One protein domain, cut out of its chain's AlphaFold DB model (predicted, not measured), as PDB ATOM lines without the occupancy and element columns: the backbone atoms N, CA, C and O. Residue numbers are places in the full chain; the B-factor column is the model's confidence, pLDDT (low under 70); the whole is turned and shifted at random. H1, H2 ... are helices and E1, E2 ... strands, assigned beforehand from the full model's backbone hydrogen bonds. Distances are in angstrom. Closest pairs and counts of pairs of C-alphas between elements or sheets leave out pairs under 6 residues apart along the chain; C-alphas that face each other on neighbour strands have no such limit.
ATOM      1  N   PRO A 396     190.991  91.300 149.802       80.75
ATOM      2  CA  PRO A 396     189.629  91.245 150.317       80.75
ATOM      3  C   PRO A 396     189.582  91.621 151.802       80.75
ATOM      4  O   PRO A 396     190.396  91.155 152.600       80.75
ATOM      5  N   ARG A 397     188.611  92.451 152.188       75.62
ATOM      6  CA  ARG A 397     188.371  92.874 153.573       75.62
ATOM      7  C   ARG A 397     186.885  92.754 153.916       75.62
ATOM      8  O   ARG A 397     186.007  92.955 153.074       75.62
ATOM      9  N   ILE A 398     186.610  92.433 155.178       67.56
ATOM     10  CA  ILE A 398     185.260  92.262 155.723       67.56
ATOM     11  C   ILE A 398     185.033  93.343 156.785       67.56
ATOM     12  O   ILE A 398     185.891  93.584 157.632       67.56
ATOM     13  N   LYS A 399     183.869  93.998 156.746       56.78
ATOM     14  CA  LYS A 399     183.349  94.849 157.831       56.78
ATOM     15  C   LYS A 399     182.073  94.229 158.406       56.78
ATOM     16  O   LYS A 399     181.444  93.403 157.751       56.78
ATOM     17  N   TYR A 400     181.705  94.666 159.612       54.00
ATOM     18  CA  TYR A 400     180.684  94.143 160.547       54.00
ATOM     19  C   TYR A 400     179.227  93.939 160.039       54.00
ATOM     20  O   TYR A 400     178.301  93.876 160.840       54.00
ATOM     21  N   SER A 401     178.967  93.860 158.733       49.84
ATOM     22  CA  SER A 401     177.633  93.626 158.152       49.84
ATOM     23  C   SER A 401     177.699  92.916 156.788       49.84
ATOM     24  O   SER A 401     177.104  93.375 155.816       49.84
ATOM     25  N   SER A 402     178.492  91.834 156.714       53.41
ATOM     26  CA  SER A 402     178.656  90.889 155.579       53.41
ATOM     27  C   SER A 402     178.971  91.479 154.188       53.41
ATOM     28  O   SER A 402     179.091  90.747 153.204       53.41
ATOM     29  N   LYS A 403     179.196  92.792 154.085       57.25
ATOM     30  CA  LYS A 403     179.601  93.472 152.852       57.25
ATOM     31  C   LYS A 403     181.108  93.362 152.642       57.25
ATOM     32  O   LYS A 403     181.900  94.058 153.279       57.25
ATOM     33  N   CYS A 404     181.467  92.493 151.706       70.00
ATOM     34  CA  CYS A 404     182.793  92.401 151.116       70.00
ATOM     35  C   CYS A 404     183.233  93.744 150.502       70.00
ATOM     36  O   CYS A 404     182.468  94.353 149.749       70.00
ATOM     37  N   TYR A 405     184.468  94.173 150.761       75.31
ATOM     38  CA  TYR A 405     185.104  95.280 150.041       75.31
ATOM     39  C   TYR A 405     186.573  94.967 149.736       75.31
ATOM     40  O   TYR A 405     187.191  94.136 150.399       75.31
ATOM     41  N   CYS A 406     187.122  95.613 148.710       85.12
ATOM     42  CA  CYS A 406     188.491  95.377 148.253       85.12
ATOM     43  C   CYS A 406     189.375  96.570 148.630       85.12
ATOM     44  O   CYS A 406     189.065  97.702 148.257       85.12
ATOM     45  N   ASP A 407     190.462  96.339 149.365       85.75
ATOM     46  CA  ASP A 407     191.344  97.398 149.868       85.75
ATOM     47  C   ASP A 407     192.828  97.015 149.757       85.75
ATOM     48  O   ASP A 407     193.185  95.839 149.661       85.75
ATOM     49  N   CYS A 408     193.703  98.011 149.753       85.75
ATOM     50  CA  CYS A 408     195.141  97.813 149.633       85.75
ATOM     51  C   CYS A 408     195.771  97.330 150.935       85.75
ATOM     52  O   CYS A 408     195.387  97.743 152.028       85.75
ATOM     53  N   GLU A 409     196.804  96.509 150.796       83.12
ATOM     54  CA  GLU A 409     197.822  96.358 151.828       83.12
ATOM     55  C   GLU A 409     198.756  97.581 151.797       83.12
ATOM     56  O   GLU A 409     199.048  98.109 150.722       83.12
ATOM     57  N   GLU A 410     199.226  98.044 152.956       75.94
ATOM     58  CA  GLU A 410     200.036  99.274 153.075       75.94
ATOM     59  C   GLU A 410     201.405  99.170 152.374       75.94
ATOM     60  O   GLU A 410     202.011 100.179 152.010       75.94
ATOM     61  N   SER A 411     201.861  97.940 152.129       79.38
ATOM     62  CA  SER A 411     203.071  97.593 151.383       79.38
ATOM     63  C   SER A 411     202.920  97.750 149.858       79.38
ATOM     64  O   SER A 411     203.875  98.161 149.193       79.38
ATOM     65  N   ASN A 412     201.738  97.475 149.282       84.00
ATOM     66  CA  ASN A 412     201.536  97.440 147.826       84.00
ATOM     67  C   ASN A 412     201.377  98.858 147.240       84.00
ATOM     68  O   ASN A 412     200.282  99.427 147.187       84.00
ATOM     69  N   GLN A 413     202.489  99.412 146.752       84.00
ATOM     70  CA  GLN A 413     202.535 100.751 146.159       84.00
ATOM     71  C   GLN A 413     201.658 100.903 144.911       84.00
ATOM     72  O   GLN A 413     201.095 101.979 144.710       84.00
ATOM     73  N   ASP A 414     201.487  99.860 144.099       83.44
ATOM     74  CA  ASP A 414     200.678  99.938 142.879       83.44
ATOM     75  C   ASP A 414     199.185  99.948 143.208       83.44
ATOM     76  O   ASP A 414     198.457 100.827 142.739       83.44
ATOM     77  N   CYS A 415     198.744  99.120 144.160       87.50
ATOM     78  CA  CYS A 415     197.403  99.252 144.728       87.50
ATOM     79  C   CYS A 415     197.170 100.668 145.286       87.50
ATOM     80  O   CYS A 415     196.161 101.302 144.971       87.50
ATOM     81  N   LEU A 416     198.123 101.224 146.047       87.25
ATOM     82  CA  LEU A 416     198.024 102.593 146.570       87.25
ATOM     83  C   LEU A 416     197.988 103.663 145.458       87.25
ATOM     84  O   LEU A 416     197.332 104.694 145.622       87.25
ATOM     85  N   ARG A 417     198.638 103.443 144.306       86.75
ATOM     86  CA  ARG A 417     198.569 104.329 143.124       86.75
ATOM     87  C   ARG A 417     197.194 104.247 142.443       86.75
ATOM     88  O   ARG A 417     196.622 105.291 142.108       86.75
ATOM     89  N   MET A 418     196.613 103.052 142.332       86.94
ATOM     90  CA  MET A 418     195.254 102.822 141.813       86.94
ATOM     91  C   MET A 418     194.172 103.406 142.741       86.94
ATOM     92  O   MET A 418     193.299 104.146 142.287       86.94
ATOM     93  N   LYS A 419     194.277 103.159 144.055       89.38
ATOM     94  CA  LYS A 419     193.385 103.667 145.119       89.38
ATOM     95  C   LYS A 419     193.325 105.201 145.180       89.38
ATOM     96  O   LYS A 419     192.310 105.763 145.588       89.38
ATOM     97  N   ARG A 420     194.385 105.877 144.721       88.56
ATOM     98  CA  ARG A 420     194.513 107.344 144.599       88.56
ATOM     99  C   ARG A 420     194.111 107.909 143.227       88.56
ATOM    100  O   ARG A 420     194.391 109.075 142.950       88.56
ATOM    101  N   GLY A 421     193.573 107.083 142.326       85.12
ATOM    102  CA  GLY A 421     193.184 107.492 140.969       85.12
ATOM    103  C   GLY A 421     194.347 107.930 140.072       85.12
ATOM    104  O   GLY A 421     194.130 108.560 139.025       85.12
ATOM    105  N   LYS A 422     195.595 107.639 140.473       84.56
ATOM    106  CA  LYS A 422     196.790 107.922 139.665       84.56
ATOM    107  C   LYS A 422     196.883 106.949 138.491       84.56
ATOM    108  O   LYS A 422     197.265 107.376 137.405       84.56
ATOM    109  N   GLU A 423     196.445 105.711 138.702       83.06
ATOM    110  CA  GLU A 423     196.347 104.650 137.698       83.06
ATOM    111  C   GLU A 423     194.917 104.124 137.526       83.06
ATOM    112  O   GLU A 423     193.995 104.518 138.244       83.06
ATOM    113  N   TYR A 424     194.746 103.241 136.540       83.81
ATOM    114  CA  TYR A 424     193.488 102.589 136.195       83.81
ATOM    115  C   TYR A 424     193.588 101.081 136.424       83.81
ATOM    116  O   TYR A 424     194.651 100.491 136.251       83.81
ATOM    117  N   ASN A 425     192.460 100.440 136.715       83.75
ATOM    118  CA  ASN A 425     192.369  98.987 136.817       83.75
ATOM    119  C   ASN A 425     192.658  98.295 135.471       83.75
ATOM    120  O   ASN A 425     192.432  98.879 134.401       83.75
ATOM    121  N   GLY A 426     193.126  97.043 135.511       83.69
ATOM    122  CA  GLY A 426     193.323  96.235 134.304       83.69
ATOM    123  C   GLY A 426     192.001  95.968 133.577       83.69
ATOM    124  O   GLY A 426     190.929  96.062 134.175       83.69
ATOM    125  N   LEU A 427     192.039  95.626 132.285       80.50
ATOM    126  CA  LEU A 427     190.812  95.371 131.511       80.50
ATOM    127  C   LEU A 427     189.950  94.270 132.162       80.50
ATOM    128  O   LEU A 427     188.746  94.451 132.339       80.50
ATOM    129  N   SER A 428     190.587  93.183 132.603       82.19
ATOM    130  CA  SER A 428     189.954  92.074 133.326       82.19
ATOM    131  C   SER A 428     189.312  92.516 134.647       82.19
ATOM    132  O   SER A 428     188.182  92.127 134.938       82.19
ATOM    133  N   ASP A 429     189.985  93.375 135.418       84.19
ATOM    134  CA  ASP A 429     189.462  93.922 136.677       84.19
ATOM    135  C   ASP A 429     188.242  94.821 136.436       84.19
ATOM    136  O   ASP A 429     187.236  94.709 137.140       84.19
ATOM    137  N   ARG A 430     188.300  95.700 135.420       86.81
ATOM    138  CA  ARG A 430     187.174  96.571 135.041       86.81
ATOM    139  C   ARG A 430     185.958  95.736 134.673       86.81
ATOM    140  O   ARG A 430     184.882  95.986 135.206       86.81
ATOM    141  N   LEU A 431     186.135  94.723 133.822       83.25
ATOM    142  CA  LEU A 431     185.068  93.790 133.455       83.25
ATOM    143  C   LEU A 431     184.530  93.039 134.682       83.25
ATOM    144  O   LEU A 431     183.318  92.906 134.826       83.25
ATOM    145  N   CYS A 432     185.393  92.628 135.614       84.69
ATOM    146  CA  CYS A 432     184.976  91.962 136.848       84.69
ATOM    147  C   CYS A 432     184.115  92.872 137.756       84.69
ATOM    148  O   CYS A 432     183.087  92.428 138.268       84.69
ATOM    149  N   ILE A 433     184.475  94.153 137.916       84.00
ATOM    150  CA  ILE A 433     183.701  95.139 138.704       84.00
ATOM    151  C   ILE A 433     182.406  95.565 137.982       84.00
ATOM    152  O   ILE A 433     181.373  95.789 138.624       84.00
ATOM    153  N   LEU A 434     182.433  95.689 136.651       80.81
ATOM    154  CA  LEU A 434     181.257  96.030 135.838       80.81
ATOM    155  C   LEU A 434     180.214  94.906 135.868       80.81
ATOM    156  O   LEU A 434     179.042  95.174 136.116       80.81
ATOM    157  N   ASN A 435     180.658  93.654 135.732       80.50
ATOM    158  CA  ASN A 435     179.809  92.461 135.807       80.50
ATOM    159  C   ASN A 435     179.421  92.078 137.252       80.50
ATOM    160  O   ASN A 435     178.779  91.052 137.457       80.50
ATOM    161  N   ASN A 436     179.824  92.872 138.256       77.19
ATOM    162  CA  ASN A 436     179.654  92.615 139.696       77.19
ATOM    163  C   ASN A 436     180.198  91.242 140.162       77.19
ATOM    164  O   ASN A 436     179.750  90.697 141.168       77.19
ATOM    165  N   GLN A 437     181.178  90.691 139.440       77.31
ATOM    166  CA  GLN A 437     181.902  89.463 139.793       77.31
ATOM    167  C   GLN A 437     183.051  89.717 140.779       77.31
ATOM    168  O   GLN A 437     183.555  88.769 141.376       77.31
ATOM    169  N   CYS A 438     183.482  90.973 140.925       82.12
ATOM    170  CA  CYS A 438     184.456  91.423 141.914       82.12
ATOM    171  C   CYS A 438     183.838  92.482 142.833       82.12
ATOM    172  O   CYS A 438     182.985  93.266 142.405       82.12
ATOM    173  N   GLY A 439     184.323  92.548 144.074       78.25
ATOM    174  CA  GLY A 439     184.015  93.638 144.996       78.25
ATOM    175  C   GLY A 439     184.487  94.997 144.466       78.25
ATOM    176  O   GLY A 439     185.456  95.096 143.709       78.25
ATOM    177  N   ILE A 440     183.789  96.062 144.867       77.44
ATOM    178  CA  ILE A 440     184.190  97.438 144.546       77.44
ATOM    179  C   ILE A 440     185.396  97.812 145.423       77.44
ATOM    180  O   ILE A 440     185.434  97.495 146.614       77.44
ATOM    181  N   VAL A 441     186.381  98.485 144.826       86.44
ATOM    182  CA  VAL A 441     187.585  98.946 145.530       86.44
ATOM    183  C   VAL A 441     187.304 100.175 146.394       86.44
ATOM    184  O   VAL A 441     186.599 101.094 145.970       86.44
ATOM    185  N   GLN A 442     187.871 100.214 147.603       86.62
ATOM    186  CA  GLN A 442     187.779 101.374 148.486       86.62
ATOM    187  C   GLN A 442     188.831 102.422 148.084       86.62
ATOM    188  O   GLN A 442     190.012 102.291 148.396       86.62
ATOM    189  N   CYS A 443     188.387 103.473 147.395       87.94
ATOM    190  CA  CYS A 443     189.221 104.605 146.990       87.94
ATOM    191  C   CYS A 443     189.697 105.457 148.185       87.94
ATOM    192  O   CYS A 443     189.062 105.477 149.238       87.94
ATOM    193  N   GLU A 444     190.811 106.180 148.020       87.06
ATOM    194  CA  GLU A 444     191.270 107.209 148.977       87.06
ATOM    195  C   GLU A 444     190.453 108.508 148.836       87.06
ATOM    196  O   GLU A 444     190.247 109.219 149.817       87.06
ATOM    197  N   TYR A 445     189.936 108.776 147.631       85.19
ATOM    198  CA  TYR A 445     189.108 109.936 147.299       85.19
ATOM    199  C   TYR A 445     187.826 109.478 146.591       85.19
ATOM    200  O   TYR A 445     187.887 108.670 145.664       85.19
ATOM    201  N   GLY A 446     186.672 109.988 147.026       84.69
ATOM    202  CA  GLY A 446     185.367 109.749 146.398       84.69
ATOM    203  C   GLY A 446     184.939 108.275 146.278       84.69
ATOM    204  O   GLY A 446     185.325 107.417 147.069       84.69
ATOM    205  N   SER A 447     184.086 107.993 145.289       86.50
ATOM    206  CA  SER A 447     183.600 106.643 144.950       86.50
ATOM    207  C   SER A 447     184.175 106.166 143.617       86.50
ATOM    208  O   SER A 447     184.404 106.968 142.716       86.50
ATOM    209  N   TYR A 448     184.380 104.854 143.470       86.81
ATOM    210  CA  TYR A 448     184.989 104.262 142.274       86.81
ATOM    211  C   TYR A 448     184.210 104.564 140.980       86.81
ATOM    212  O   TYR A 448     183.028 104.229 140.852       86.81
ATOM    213  N   ILE A 449     184.893 105.138 139.986       86.12
ATOM    214  CA  ILE A 449     184.296 105.575 138.720       86.12
ATOM    215  C   ILE A 449     184.215 104.374 137.768       86.12
ATOM    216  O   ILE A 449     185.133 104.133 136.977       86.12
ATOM    217  N   LYS A 450     183.108 103.615 137.830       84.56
ATOM    218  CA  LYS A 450     182.898 102.397 137.016       84.56
ATOM    219  C   LYS A 450     183.144 102.622 135.515       84.56
ATOM    220  O   LYS A 450     183.799 101.793 134.893       84.56
ATOM    221  N   GLU A 451     182.688 103.747 134.964       77.88
ATOM    222  CA  GLU A 451     182.827 104.102 133.538       77.88
ATOM    223  C   GLU A 451     184.285 104.272 133.087       77.88
ATOM    224  O   GLU A 451     184.662 103.836 132.002       77.88
ATOM    225  N   ARG A 452     185.124 104.897 133.925       81.94
ATOM    226  CA  ARG A 452     186.548 105.131 133.624       81.94
ATOM    227  C   ARG A 452     187.429 103.957 134.051       81.94
ATOM    228  O   ARG A 452     188.526 103.796 133.524       81.94
ATOM    229  N   GLY A 453     186.962 103.131 134.988       86.25
ATOM    230  CA  GLY A 453     187.714 102.001 135.526       86.25
ATOM    231  C   GLY A 453     188.872 102.421 136.432       86.25
ATOM    232  O   GLY A 453     189.972 101.884 136.300       86.25
TER     233      GLY A 453
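What this domain is: This is residues 396 to 453 of the 460 residues of the protein "uncharacterized protein LOC115888137" of Sitophilus oryzae (UniProt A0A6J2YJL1). This is a compact domain with little regular structure: a small two-stranded hairpin, E1 and E2, at one end, two short separate helices, H1 and H2, and a long loop tail, residues 435 to 453, winding between them. The printed part has 58 residues in the order E1, E2, H1, H2, class mixed, with only 22 in named elements. The sheet is antiparallel; the radius of gyration of the C-alphas is 11.2 A and the spans are 30 by 28 by 19 A.

Where its parts are: Find C-alpha 396 at (189.629, 91.245, 150.317), where E1, residues 396 to 398, begins its 7.0 A. E2, residues 404 to 407, covers 10.0 A. H1, residues 413 to 419, covers 9.7 A; H2, residues 427 to 434, runs 10.5 A to C-alpha 434 at (181.257, 96.030, 135.838).

How they stand to each other: Look first at the hairpin E1 and E2, antiparallel at 127 degrees, where N 397 and O 405 are 2.8 A apart, within hydrogen-bond range. In H1 and H2 every O i to N i+4 pair is within range. H1 and H2 are apart.

The domain as a whole: The farthest C-alphas, Tyr 400 and Leu 427, are 30.8 A apart. The printed part has no cut and no long link; residues 398 to 403 are under pLDDT 70.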